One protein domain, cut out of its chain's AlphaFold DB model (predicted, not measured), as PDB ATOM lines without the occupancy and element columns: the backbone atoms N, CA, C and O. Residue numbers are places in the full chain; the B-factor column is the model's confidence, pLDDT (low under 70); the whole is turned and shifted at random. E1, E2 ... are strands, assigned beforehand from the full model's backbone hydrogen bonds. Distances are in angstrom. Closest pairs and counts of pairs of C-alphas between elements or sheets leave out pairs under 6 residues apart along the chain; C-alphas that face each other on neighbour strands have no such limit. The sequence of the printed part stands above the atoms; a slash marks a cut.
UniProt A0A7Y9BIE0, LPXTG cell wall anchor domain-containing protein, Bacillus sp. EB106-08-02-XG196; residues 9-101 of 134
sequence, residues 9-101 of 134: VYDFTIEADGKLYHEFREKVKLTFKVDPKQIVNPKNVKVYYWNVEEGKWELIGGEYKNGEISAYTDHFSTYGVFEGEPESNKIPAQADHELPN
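What this domain is: This is residues 9 to 101 of the 134 residues of the protein "LPXTG cell wall anchor domain-containing protein" of Bacillus sp. EB106-08-02-XG196 (UniProt A0A7Y9BIE0). What shape do these atoms make? Two small sheets, E3 E7 E6 and E5 E4 E8, lie face to face as a sandwich with their strands crossed at 47 degrees, while the hairpin E1 and E2 lies at one end of the long axis. What is it built of? The 93 printed residues hold eight named strands, E1 to E8 in chain order, and no named helix; the sheets are antiparallel and the class is all strand, with 46 residues, under half, in named elements. It is compact, with a radius of gyration of the C-alphas of 13.9 A, and spans 43 by 28 by 18 A.

How they stand to each other: What comes first? E1, residues 14 to 16, and E2, residues 19 to 21, form a hairpin, with N 16 and O 19 3.0 A apart. Which strands make the sandwich? In one sheet E7, residues 68 to 75, is the inner strand between E3, residues 23 to 33, and its hairpin partner E6, residues 63 to 65; N 30 and O 71 are 2.9 A apart, N 65 and O 68 2.8 A. In the other, strongly twisted, E4, residues 45 to 51, is the inner strand between its hairpin partner E5, residues 56 to 61, and E8, residues 79 to 83; N 49 and O 58 are 2.9 A apart, N 46 and O 82 2.9 A. Where do the sheets come near? The closest C-alphas of E4 and E7, Val 47 and Ala 71, are 6.8 A apart.

Where its parts are: Where are the anchors? C-alpha 14 begins E1 at (295.244, 261.495, 198.480), and C-alpha 83 ends E8 at (281.926, 236.770, 196.109). Which strands are long? E3 measures 23.2 A and bends by 106 degrees at residue 26; E7 measures 20.5 A and E4 19.0 A.

The domain as a whole: How far does it reach? The C-alphas farthest apart, of Asp 17 and Val 40, are 44.6 A apart; the printed part has no cut, and E3 to E4 is a long link. Where is confidence low? Residues 10 to 14, 21, 89 to 90 and 93 to 101 have pLDDT under 70.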
ATOM      1  N   VAL A   9     292.708 243.339 198.792       73.56
ATOM      2  CA  VAL A   9     292.505 244.512 199.664       73.56
ATOM      3  C   VAL A   9     293.440 245.640 199.234       73.56
ATOM      4  O   VAL A   9     294.640 245.411 199.059       73.56
ATOM      5  N   TYR A  10     292.890 246.848 199.102       68.19
ATOM      6  CA  TYR A  10     293.612 248.064 198.719       68.19
ATOM      7  C   TYR A  10     293.291 249.209 199.687       68.19
ATOM      8  O   TYR A  10     292.153 249.330 200.141       68.19
ATOM      9  N   ASP A  11     294.294 250.044 199.950       64.75
ATOM     10  CA  ASP A  11     294.214 251.281 200.733       64.75
ATOM     11  C   ASP A  11     294.782 252.421 199.881       64.75
ATOM     12  O   ASP A  11     295.734 252.219 199.117       64.75
ATOM     13  N   PHE A  12     294.162 253.592 199.966       68.50
ATOM     14  CA  PHE A  12     294.473 254.743 199.134       68.50
ATOM     15  C   PHE A  12     294.535 256.010 199.984       68.50
ATOM     16  O   PHE A  12     293.674 256.267 200.820       68.50
ATOM     17  N   THR A  13     295.525 256.852 199.700       66.75
ATOM     18  CA  THR A  13     295.694 258.163 200.329       66.75
ATOM     19  C   THR A  13     295.829 259.221 199.237       66.75
ATOM     20  O   THR A  13     296.644 259.054 198.330       66.75
ATOM     21  N   ILE A  14     295.045 260.303 199.314       67.00
ATOM     22  CA  ILE A  14     295.244 261.495 198.480       67.00
ATOM     23  C   ILE A  14     295.679 262.662 199.344       67.00
ATOM     24  O   ILE A  14     295.029 263.015 200.328       67.00
ATOM     25  N   GLU A  15     296.751 263.296 198.893       73.69
ATOM     26  CA  GLU A  15     297.297 264.509 199.466       73.69
ATOM     27  C   GLU A  15     297.366 265.590 198.383       73.69
ATOM     28  O   GLU A  15     297.833 265.339 197.270       73.69
ATOM     29  N   ALA A  16     296.898 266.793 198.709       70.94
ATOM     30  CA  ALA A  16     297.143 267.994 197.918       70.94
ATOM     31  C   ALA A  16     297.491 269.145 198.865       70.94
ATOM     32  O   ALA A  16     296.864 269.303 199.910       70.94
ATOM     33  N   ASP A  17     298.520 269.920 198.525       83.25
ATOM     34  CA  ASP A  17     299.007 271.041 199.341       83.25
ATOM     35  C   ASP A  17     299.292 270.674 200.816       83.25
ATOM     36  O   ASP A  17     299.036 271.459 201.728       83.25
ATOM     37  N   GLY A  18     299.794 269.459 201.074       76.81
ATOM     38  CA  GLY A  18     300.065 268.977 202.436       76.81
ATOM     39  C   GLY A  18     298.817 268.582 203.232       76.81
ATOM     40  O   GLY A  18     298.910 268.287 204.424       76.81
ATOM     41  N   LYS A  19     297.634 268.603 202.606       71.94
ATOM     42  CA  LYS A  19     296.359 268.240 203.221       71.94
ATOM     43  C   LYS A  19     295.861 266.909 202.673       71.94
ATOM     44  O   LYS A  19     295.789 266.709 201.464       71.94
ATOM     45  N   LEU A  20     295.454 266.031 203.585       75.19
ATOM     46  CA  LEU A  20     294.787 264.776 203.261       75.19
ATOM     47  C   LEU A  20     293.323 265.021 202.880       75.19
ATOM     48  O   LEU A  20     292.602 265.763 203.557       75.19
ATOM     49  N   TYR A  21     292.891 264.389 201.792       69.81
ATOM     50  CA  TYR A  21     291.518 264.437 201.302       69.81
ATOM     51  C   TYR A  21     290.897 263.046 201.377       69.81
ATOM     52  O   TYR A  21     291.461 262.083 200.867       69.81
ATOM     53  N   HIS A  22     289.719 262.973 202.001       71.38
ATOM     54  CA  HIS A  22     288.992 261.721 202.239       71.38
ATOM     55  C   HIS A  22     287.700 261.601 201.422       71.38
ATOM     56  O   HIS A  22     287.126 260.522 201.351       71.38
ATOM     57  N   GLU A  23     287.279 262.680 200.764       74.19
ATOM     58  CA  GLU A  23     286.048 262.752 199.979       74.19
ATOM     59  C   GLU A  23     286.307 263.415 198.630       74.19
ATOM     60  O   GLU A  23     287.175 264.286 198.485       74.19
ATOM     61  N   PHE A  24     285.506 263.027 197.647       74.81
ATOM     62  CA  PHE A  24     285.554 263.544 196.296       74.81
ATOM     63  C   PHE A  24     284.243 264.247 195.965       74.81
ATOM     64  O   PHE A  24     283.157 263.709 196.167       74.81
ATOM     65  N   ARG A  25     284.335 265.439 195.365       78.25
ATOM     66  CA  ARG A  25     283.151 266.117 194.811       78.25
ATOM     67  C   ARG A  25     282.531 265.344 193.648       78.25
ATOM     68  O   ARG A  25     281.322 265.395 193.456       78.25
ATOM     69  N   GLU A  26     283.361 264.654 192.877       85.44
ATOM     70  CA  GLU A  26     282.938 263.807 191.769       85.44
ATOM     71  C   GLU A  26     283.328 262.364 192.057       85.44
ATOM     72  O   GLU A  26     284.428 262.096 192.536       85.44
ATOM     73  N   LYS A  27     282.430 261.428 191.745       87.69
ATOM     74  CA  LYS A  27     282.691 260.008 191.965       87.69
ATOM     75  C   LYS A  27     283.867 259.540 191.117       87.69
ATOM     76  O   LYS A  27     283.884 259.728 189.901       87.69
ATOM     77  N   VAL A  28     284.798 258.842 191.750       88.94
ATOM     78  CA  VAL A  28     285.914 258.181 191.077       88.94
ATOM     79  C   VAL A  28     285.564 256.726 190.792       88.94
ATOM     80  O   VAL A  28     284.816 256.092 191.539       88.94
ATOM     81  N   LYS A  29     286.101 256.185 189.697       93.62
ATOM     82  CA  LYS A  29     285.963 254.768 189.349       93.62
ATOM     83  C   LYS A  29     287.170 253.998 189.870       93.62
ATOM     84  O   LYS A  29     288.286 254.228 189.412       93.62
ATOM     85  N   LEU A  30     286.934 253.054 190.773       91.56
ATOM     86  CA  LEU A  30     287.938 252.089 191.206       91.56
ATOM     87  C   LEU A  30     287.810 250.822 190.366       91.56
ATOM     88  O   LEU A  30     286.696 250.366 190.110       91.56
ATOM     89  N   THR A  31     288.942 250.255 189.951       94.69
ATOM     90  CA  THR A  31     289.006 248.966 189.254       94.69
ATOM     91  C   THR A  31     289.978 248.054 189.979       94.69
ATOM     92  O   THR A  31     291.150 248.393 190.145       94.69
ATOM     93  N   PHE A  32     289.496 246.882 190.375       92.81
ATOM     94  CA  PHE A  32     290.271 245.875 191.086       92.81
ATOM     95  C   PHE A  32     290.457 244.647 190.211       92.81
ATOM     96  O   PHE A  32     289.499 244.154 189.612       92.81
ATOM     97  N   LYS A  33     291.688 244.135 190.163       94.56
ATOM     98  CA  LYS A  33     291.982 242.851 189.529       94.56
ATOM     99  C   LYS A  33     291.684 241.729 190.510       94.56
ATOM    100  O   LYS A  33     292.098 241.786 191.663       94.56
ATOM    101  N   VAL A  34     291.003 240.704 190.030       92.94
ATOM    102  CA  VAL A  34     290.708 239.481 190.772       92.94
ATOM    103  C   VAL A  34     291.057 238.283 189.906       92.94
ATOM    104  O   VAL A  34     290.848 238.301 188.693       92.94
ATOM    105  N   ASP A  35     291.602 237.236 190.516       93.38
ATOM    106  CA  ASP A  35     291.912 236.001 189.803       93.38
ATOM    107  C   ASP A  35     290.604 235.285 189.418       93.38
ATOM    108  O   ASP A  35     289.883 234.823 190.309       93.38
ATOM    109  N   PRO A  36     290.276 235.145 188.116       92.62
ATOM    110  CA  PRO A  36     289.048 234.480 187.685       92.62
ATOM    111  C   PRO A  36     288.934 233.032 188.165       92.62
ATOM    112  O   PRO A  36     287.828 232.510 188.253       92.62
ATOM    113  N   LYS A  37     290.059 232.377 188.483       93.31
ATOM    114  CA  LYS A  37     290.077 230.988 188.964       93.31
ATOM    115  C   LYS A  37     289.489 230.825 190.363       93.31
ATOM    116  O   LYS A  37     289.158 229.708 190.744       93.31
ATOM    117  N   GLN A  38     289.387 231.914 191.123       89.50
ATOM    118  CA  GLN A  38     288.851 231.919 192.485       89.50
ATOM    119  C   GLN A  38     287.347 232.227 192.521       89.50
ATOM    120  O   GLN A  38     286.763 232.223 193.598       89.50
ATOM    121  N   ILE A  39     286.732 232.499 191.365       93.06
ATOM    122  CA  ILE A  39     285.345 232.956 191.255       93.06
ATOM    123  C   ILE A  39     284.452 231.792 190.831       93.06
ATOM    124  O   ILE A  39     284.643 231.214 189.759       93.06
ATOM    125  N   VAL A  40     283.434 231.488 191.635       94.31
ATOM    126  CA  VAL A  40     282.427 230.464 191.321       94.31
ATOM    127  C   VAL A  40     281.291 231.068 190.492       94.31
ATOM    128  O   VAL A  40     280.902 230.521 189.460       94.31
ATOM    129  N   ASN A  41     280.779 232.228 190.899       94.62
ATOM    130  CA  ASN A  41     279.714 232.965 190.237       94.62
ATOM    131  C   ASN A  41     280.083 234.453 190.071       94.62
ATOM    132  O   ASN A  41     279.892 235.260 190.986       94.62
ATOM    133  N   PRO A  42     280.490 234.867 188.858       93.56
ATOM    134  CA  PRO A  42     280.828 236.255 188.543       93.56
ATOM    135  C   PRO A  42     279.758 237.295 188.905       93.56
ATOM    136  O   PRO A  42     280.088 238.443 189.194       93.56
ATOM    137  N   LYS A  43     278.469 236.921 188.916       94.94
ATOM    138  CA  LYS A  43     277.376 237.848 189.264       94.94
ATOM    139  C   LYS A  43     277.390 238.245 190.742       94.94
ATOM    140  O   LYS A  43     276.927 239.340 191.074       94.94
ATOM    141  N   ASN A  44     277.947 237.387 191.593       95.25
ATOM    142  CA  ASN A  44     278.030 237.580 193.037       95.25
ATOM    143  C   ASN A  44     279.266 238.381 193.453       95.25
ATOM    144  O   ASN A  44     279.361 238.781 194.608       95.25
ATOM    145  N   VAL A  45     280.193 238.640 192.528       96.12
ATOM    146  CA  VAL A  45     281.379 239.447 192.812       96.12
ATOM    147  C   VAL A  45     280.952 240.902 192.974       96.12
ATOM    148  O   VAL A  45     280.315 241.480 192.083       96.12
ATOM    149  N   LYS A  46     281.247 241.473 194.141       96.88
ATOM    150  CA  LYS A  46     280.859 242.827 194.540       96.88
ATOM    151  C   LYS A  46     281.985 243.492 195.329       96.88
ATOM    152  O   LYS A  46     282.805 242.827 195.962       96.88
ATOM    153  N   VAL A  47     282.017 244.816 195.257       95.25
ATOM    154  CA  VAL A  47     282.903 245.689 196.022       95.25
ATOM    155  C   VAL A  47     282.159 246.175 197.260       95.25
ATOM    156  O   VAL A  47     281.020 246.650 197.164       95.25
ATOM    157  N   TYR A  48     282.830 246.081 198.400       93.75
ATOM    158  CA  TYR A  48     282.383 246.593 199.687       93.75
ATOM    159  C   TYR A  48     283.426 247.567 200.239       93.75
ATOM    160  O   TYR A  48     284.619 247.403 199.964       93.75
ATOM    161  N   TYR A  49     282.994 248.547 201.031       91.12
ATOM    162  CA  TYR A  49     283.895 249.326 201.885       91.12
ATOM    163  C   TYR A  49     283.717 248.948 203.350       91.12
ATOM    164  O   TYR A  49     282.648 248.494 203.753       91.12
ATOM    165  N   TRP A  50     284.767 249.118 204.145       87.81
ATOM    166  CA  TRP A  50     284.694 248.939 205.588       87.81
ATOM    167  C   TRP A  50     284.203 250.231 206.246       87.81
ATOM    168  O   TRP A  50     284.894 251.253 206.218       87.81
ATOM    169  N   ASN A  51     283.008 250.198 206.830       86.12
ATOM    170  CA  ASN A  51     282.511 251.268 207.684       86.12
ATOM    171  C   ASN A  51     283.122 251.087 209.080       86.12
ATOM    172  O   ASN A  51     282.755 250.168 209.811       86.12
ATOM    173  N   VAL A  52     284.083 251.947 209.428       80.25
ATOM    174  CA  VAL A  52     284.800 251.892 210.715       80.25
ATOM    175  C   VAL A  52     283.875 252.230 211.885       80.25
ATOM    176  O   VAL A  52     283.990 251.610 212.938       80.25
ATOM    177  N   GLU A  53     282.942 253.169 211.699       81.00
ATOM    178  CA  GLU A  53     282.010 253.602 212.747       81.00
ATOM    179  C   GLU A  53     281.045 252.478 213.137       81.00
ATOM    180  O   GLU A  53     280.773 252.259 214.316       81.00
ATOM    181  N   GLU A  54     280.560 251.738 212.141       83.75
ATOM    182  CA  GLU A  54     279.626 250.631 212.342       83.75
ATOM    183  C   GLU A  54     280.312 249.263 212.486       83.75
ATOM    184  O   GLU A  54     279.655 248.274 212.814       83.75
ATOM    185  N   GLY A  55     281.623 249.189 212.239       84.19
ATOM    186  CA  GLY A  55     282.400 247.952 212.300       84.19
ATOM    187  C   GLY A  55     281.890 246.873 211.342       84.19
ATOM    188  O   GLY A  55     281.823 245.701 211.717       84.19
ATOM    189  N   LYS A  56     281.472 247.258 210.128       88.25
ATOM    190  CA  LYS A  56     280.881 246.333 209.147       88.25
ATOM    191  C   LYS A  56     281.257 246.681 207.708       88.25
ATOM    192  O   LYS A  56     281.592 247.817 207.385       88.25
ATOM    193  N   TRP A  57     281.144 245.695 206.823       90.69
ATOM    194  CA  TRP A  57     281.261 245.901 205.380       90.69
ATOM    195  C   TRP A  57     279.946 246.428 204.799       90.69
ATOM    196  O   TRP A  57     278.884 245.863 205.052       90.69
ATOM    197  N   GLU A  58     280.018 247.464 203.969       92.81
ATOM    198  CA  GLU A  58     278.864 248.049 203.284       92.81
ATOM    199  C   GLU A  58     279.007 247.932 201.767       92.81
ATOM    200  O   GLU A  58     280.083 248.127 201.197       92.81
ATOM    201  N   LEU A  59     277.914 247.549 201.106       94.12
ATOM    202  CA  LEU A  59     277.897 247.249 199.677       94.12
ATOM    203  C   LEU A  59     277.948 248.528 198.836       94.12
ATOM    204  O   LEU A  59     277.084 249.392 198.954       94.12
ATOM    205  N   ILE A  60     278.880 248.572 197.884       93.75
ATOM    206  CA  ILE A  60     278.937 249.614 196.840       93.75
ATOM    207  C   ILE A  60     278.404 249.075 195.512       93.75
ATOM    208  O   ILE A  60     277.881 249.813 194.679       93.75
ATOM    209  N   GLY A  61     278.529 247.763 195.304       95.06
ATOM    210  CA  GLY A  61     278.094 247.084 194.092       95.06
ATOM    211  C   GLY A  61     279.266 246.776 193.170       95.06
ATOM    212  O   GLY A  61     280.247 246.164 193.583       95.06
ATOM    213  N   GLY A  62     279.144 247.158 191.903       95.44
ATOM    214  CA  GLY A  62     280.198 247.007 190.908       95.44
ATOM    215  C   GLY A  62     279.908 245.979 189.817       95.44
ATOM    216  O   GLY A  62     279.090 245.063 189.960       95.44
ATOM    217  N   GLU A  63     280.604 246.176 188.702       97.25
ATOM    218  CA  GLU A  63     280.466 245.406 187.471       97.25
ATOM    219  C   GLU A  63     281.725 244.580 187.237       97.25
ATOM    220  O   GLU A  63     282.808 245.127 187.023       97.25
ATOM    221  N   TYR A  64     281.579 243.256 187.291       96.56
ATOM    222  CA  TYR A  64     282.658 242.326 186.993       96.56
ATOM    223  C   TYR A  64     282.717 242.011 185.495       96.56
ATOM    224  O   TYR A  64     281.711 241.639 184.884       96.56
ATOM    225  N   LYS A  65     283.914 242.088 184.913       95.69
ATOM    226  CA  LYS A  65     284.205 241.695 183.536       95.69
ATOM    227  C   LYS A  65     285.658 241.233 183.418       95.69
ATOM    228  O   LYS A  65     286.577 241.994 183.680       95.69
ATOM    229  N   ASN A  66     285.864 240.003 182.947       92.25
ATOM    230  CA  ASN A  66     287.174 239.474 182.536       92.25
ATOM    231  C   ASN A  66     288.307 239.626 183.577       92.25
ATOM    232  O   ASN A  66     289.404 240.054 183.235       92.25
ATOM    233  N   GLY A  67     288.061 239.255 184.838       93.62
ATOM    234  CA  GLY A  67     289.078 239.341 185.900       93.62
ATOM    235  C   GLY A  67     289.248 240.732 186.505       93.62
ATOM    236  O   GLY A  67     290.132 240.939 187.330       93.62
ATOM    237  N   GLU A  68     288.391 241.675 186.134       96.88
ATOM    238  CA  GLU A  68     288.343 243.004 186.725       96.88
ATOM    239  C   GLU A  68     286.936 243.282 187.250       96.88
ATOM    240  O   GLU A  68     285.945 242.883 186.638       96.88
ATOM    241  N   ILE A  69     286.838 243.964 188.387       97.31
ATOM    242  CA  ILE A  69     285.585 244.543 188.872       97.31
ATOM    243  C   ILE A  69     285.758 246.043 189.042       97.31
ATOM    244  O   ILE A  69     286.768 246.493 189.586       97.31
ATOM    245  N   SER A  70     284.769 246.813 188.595       96.94
ATOM    246  CA  SER A  70     284.766 248.262 188.764       96.94
ATOM    247  C   SER A  70     283.571 248.762 189.563       96.94
ATOM    248  O   SER A  70     282.452 248.308 189.339       96.94
ATOM    249  N   ALA A  71     283.790 249.753 190.425       96.25
ATOM    250  CA  ALA A  71     282.744 250.443 191.179       96.25
ATOM    251  C   ALA A  71     283.038 251.949 191.272       96.25
ATOM    252  O   ALA A  71     284.191 252.368 191.163       96.25
ATOM    253  N   TYR A  72     281.992 252.756 191.460       94.56
ATOM    254  CA  TYR A  72     282.110 254.200 191.676       94.56
ATOM    255  C   TYR A  72     281.975 254.531 193.161       94.56
ATOM    256  O   TYR A  72     281.066 254.026 193.813       94.56
ATOM    257  N   THR A  73     282.832 255.414 193.666       91.00
ATOM    258  CA  THR A  73     282.819 255.885 195.058       91.00
ATOM    259  C   THR A  73     283.128 257.379 195.133       91.00
ATOM    260  O   THR A  73     283.766 257.931 194.236       91.00
ATOM    261  N   ASP A  74     282.649 258.031 196.182       88.38
ATOM    262  CA  ASP A  74     282.855 259.447 196.510       88.38
ATOM    263  C   ASP A  74     283.684 259.649 197.788       88.38
ATOM    264  O   ASP A  74     283.918 260.790 198.178       88.38
ATOM    265  N   HIS A  75     284.236 258.587 198.378       83.75
ATOM    266  CA  HIS A  75     285.085 258.695 199.563       83.75
ATOM    267  C   HIS A  75     286.225 257.672 199.586       83.75
ATOM    268  O   HIS A  75     286.301 256.749 198.773       83.75
ATOM    269  N   PHE A  76     287.145 257.848 200.526       76.00
ATOM    270  CA  PHE A  76     288.201 256.898 200.839       76.00
ATOM    271  C   PHE A  76     287.784 255.973 201.974       76.00
ATOM    272  O   PHE A  76     287.244 256.408 202.984       76.00
ATOM    273  N   SER A  77     288.067 254.687 201.805       82.25
ATOM    274  CA  SER A  77     287.901 253.659 202.826       82.25
ATOM    275  C   SER A  77     288.802 252.472 202.472       82.25
ATOM    276  O   SER A  77     289.434 252.443 201.413       82.25
ATOM    277  N   THR A  78     288.852 251.472 203.347       84.50
ATOM    278  CA  THR A  78     289.350 250.152 202.970       84.50
ATOM    279  C   THR A  78     288.320 249.472 202.077       84.50
ATOM    280  O   THR A  78     287.172 249.289 202.477       84.50
ATOM    281  N   TYR A  79     288.744 249.045 200.887       89.12
ATOM    282  CA  TYR A  79     287.887 248.337 199.940       89.12
ATOM    283  C   TYR A  79     288.224 246.850 199.886       89.12
ATOM    284  O   TYR A  79     289.395 246.460 199.828       89.12
ATOM    285  N   GLY A  80     287.184 246.020 199.854       91.50
ATOM    286  CA  GLY A  80     287.281 244.574 199.712       91.50
ATOM    287  C   GLY A  80     286.415 244.074 198.563       91.50
ATOM    288  O   GLY A  80     285.290 244.536 198.365       91.50
ATOM    289  N   VAL A  81     286.947 243.117 197.800       94.56
ATOM    290  CA  VAL A  81     286.184 242.400 196.772       94.56
ATOM    291  C   VAL A  81     285.831 241.013 197.287       94.56
ATOM    292  O   VAL A  81     286.720 240.232 197.647       94.56
ATOM    293  N   PHE A  82     284.535 240.713 197.286       94.00
ATOM    294  CA  PHE A  82     283.979 239.465 197.793       94.00
ATOM    295  C   PHE A  82     283.045 238.841 196.766       94.00
ATOM    296  O   PHE A  82     282.395 239.536 195.984       94.00
ATOM    297  N   GLU A  83     282.977 237.514 196.784       93.81
ATOM    298  CA  GLU A  83     281.926 236.770 196.109       93.81
ATOM    299  C   GLU A  83     280.815 236.461 197.121       93.81
ATOM    300  O   GLU A  83     280.924 235.527 197.911       93.81
ATOM    301  N   GLY A  84     279.753 237.271 197.106       91.31
ATOM    302  CA  GLY A  84     278.696 237.245 198.120       91.31
ATOM    303  C   GLY A  84     278.920 238.239 199.262       91.31
ATOM    304  O   GLY A  84     279.831 239.067 199.219       91.31
ATOM    305  N   GLU A  85     278.049 238.173 200.267       90.06
ATOM    306  CA  GLU A  85     278.071 239.087 201.408       90.06
ATOM    307  C   GLU A  85     279.143 238.663 202.429       90.06
ATOM    308  O   GLU A  85     279.130 237.519 202.893       90.06
ATOM    309  N   PRO A  86     280.103 239.542 202.760       87.56
ATOM    310  CA  PRO A  86     281.106 239.256 203.775       87.56
ATOM    311  C   PRO A  86     280.503 239.321 205.182       87.56
ATOM    312  O   PRO A  86     279.679 240.179 205.483       87.56
ATOM    313  N   GLU A  87     280.965 238.450 206.077       81.56
ATOM    314  CA  GLU A  87     280.565 238.517 207.484       81.56
ATOM    315  C   GLU A  87     281.142 239.748 208.199       81.56
ATOM    316  O   GLU A  87     282.302 240.117 207.996       81.56
ATOM    317  N   SER A  88     280.357 240.342 209.105       70.75
ATOM    318  CA  SER A  88     280.740 241.544 209.865       70.75
ATOM    319  C   SER A  88     281.936 241.342 210.802       70.75
ATOM    320  O   SER A  88     282.586 242.300 211.193       70.75
ATOM    321  N   ASN A  89     282.272 240.098 211.149       68.81
ATOM    322  CA  ASN A  89     283.444 239.762 211.968       68.81
ATOM    323  C   ASN A  89     284.777 239.827 211.188       68.81
ATOM    324  O   ASN A  89     285.847 239.674 211.783       68.81
ATOM    325  N   LYS A  90     284.744 240.051 209.867       68.81
ATOM    326  CA  LYS A  90     285.934 240.132 209.014       68.81
ATOM    327  C   LYS A  90     286.528 241.534 209.026       68.81
ATOM    328  O   LYS A  90     286.412 242.274 208.053       68.81
ATOM    329  N   ILE A  91     287.206 241.863 210.117       72.12
ATOM    330  CA  ILE A  91     287.913 243.136 210.264       72.12
ATOM    331  C   ILE A  91     289.123 243.146 209.310       72.12
ATOM    332  O   ILE A  91     289.932 242.209 209.338       72.12
ATOM    333  N   PRO A  92     289.276 244.161 208.442       72.81
ATOM    334  CA  PRO A  92     290.484 244.297 207.647       72.81
ATOM    335  C   PRO A  92     291.686 244.554 208.564       72.81
ATOM    336  O   PRO A  92     291.603 245.355 209.487       72.81
ATOM    337  N   ALA A  93     292.826 243.909 208.289       63.38
ATOM    338  CA  ALA A  93     294.023 243.939 209.143       63.38
ATOM    339  C   ALA A  93     294.639 245.339 209.401       63.38
ATOM    340  O   ALA A  93     295.629 245.436 210.118       63.38
ATOM    341  N   GLN A  94     294.084 246.402 208.810       57.19
ATOM    342  CA  GLN A  94     294.496 247.798 208.987       57.19
ATOM    343  C   GLN A  94     293.330 248.751 209.320       57.19
ATOM    344  O   GLN A  94     293.503 249.963 209.238       57.19
ATOM    345  N   ALA A  95     292.168 248.237 209.745       54.12
ATOM    346  CA  ALA A  95     291.040 249.070 210.188       54.12
ATOM    347  C   ALA A  95     291.375 250.007 211.370       54.12
ATOM    348  O   ALA A  95     290.627 250.944 211.623       54.12
ATOM    349  N   ASP A  96     292.499 249.774 212.057       49.53
ATOM    350  CA  ASP A  96     293.031 250.623 213.132       49.53
ATOM    351  C   ASP A  96     293.699 251.922 212.640       49.53
ATOM    352  O   ASP A  96     294.132 252.737 213.455       49.53
ATOM    353  N   HIS A  97     293.812 252.157 211.326       50.16
ATOM    354  CA  HIS A  97     294.161 253.488 210.831       50.16
ATOM    355  C   HIS A  97     292.947 254.404 211.016       50.16
ATOM    356  O   HIS A  97     292.080 254.487 210.146       50.16
ATOM    357  N   GLU A  98     292.885 255.086 212.167       51.66
ATOM    358  CA  GLU A  98     291.974 256.209 212.372       51.66
ATOM    359  C   GLU A  98     292.087 257.147 211.162       51.66
ATOM    360  O   GLU A  98     293.169 257.660 210.853       51.66
ATOM    361  N   LEU A  99     290.967 257.373 210.467       53.62
ATOM    362  CA  LEU A  99     290.842 258.504 209.550       53.62
ATOM    363  C   LEU A  99     291.362 259.740 210.299       53.62
ATOM    364  O   LEU A  99     291.000 259.908 211.470       53.62
ATOM    365  N   PRO A 100     292.222 260.588 209.700       49.19
ATOM    366  CA  PRO A 100     292.788 261.718 210.417       49.19
ATOM    367  C   PRO A 100     291.646 262.519 211.027       49.19
ATOM    368  O   PRO A 100     290.736 262.978 210.334       49.19
ATOM    369  N   ASN A 101     291.678 262.603 212.353       46.50
ATOM    370  CA  ASN A 101     290.591 263.101 213.176       46.50
ATOM    371  C   ASN A 101     290.350 264.594 212.877       46.50
ATOM    372  O   ASN A 101     290.913 265.484 213.515       46.50
TER     373      ASN A 101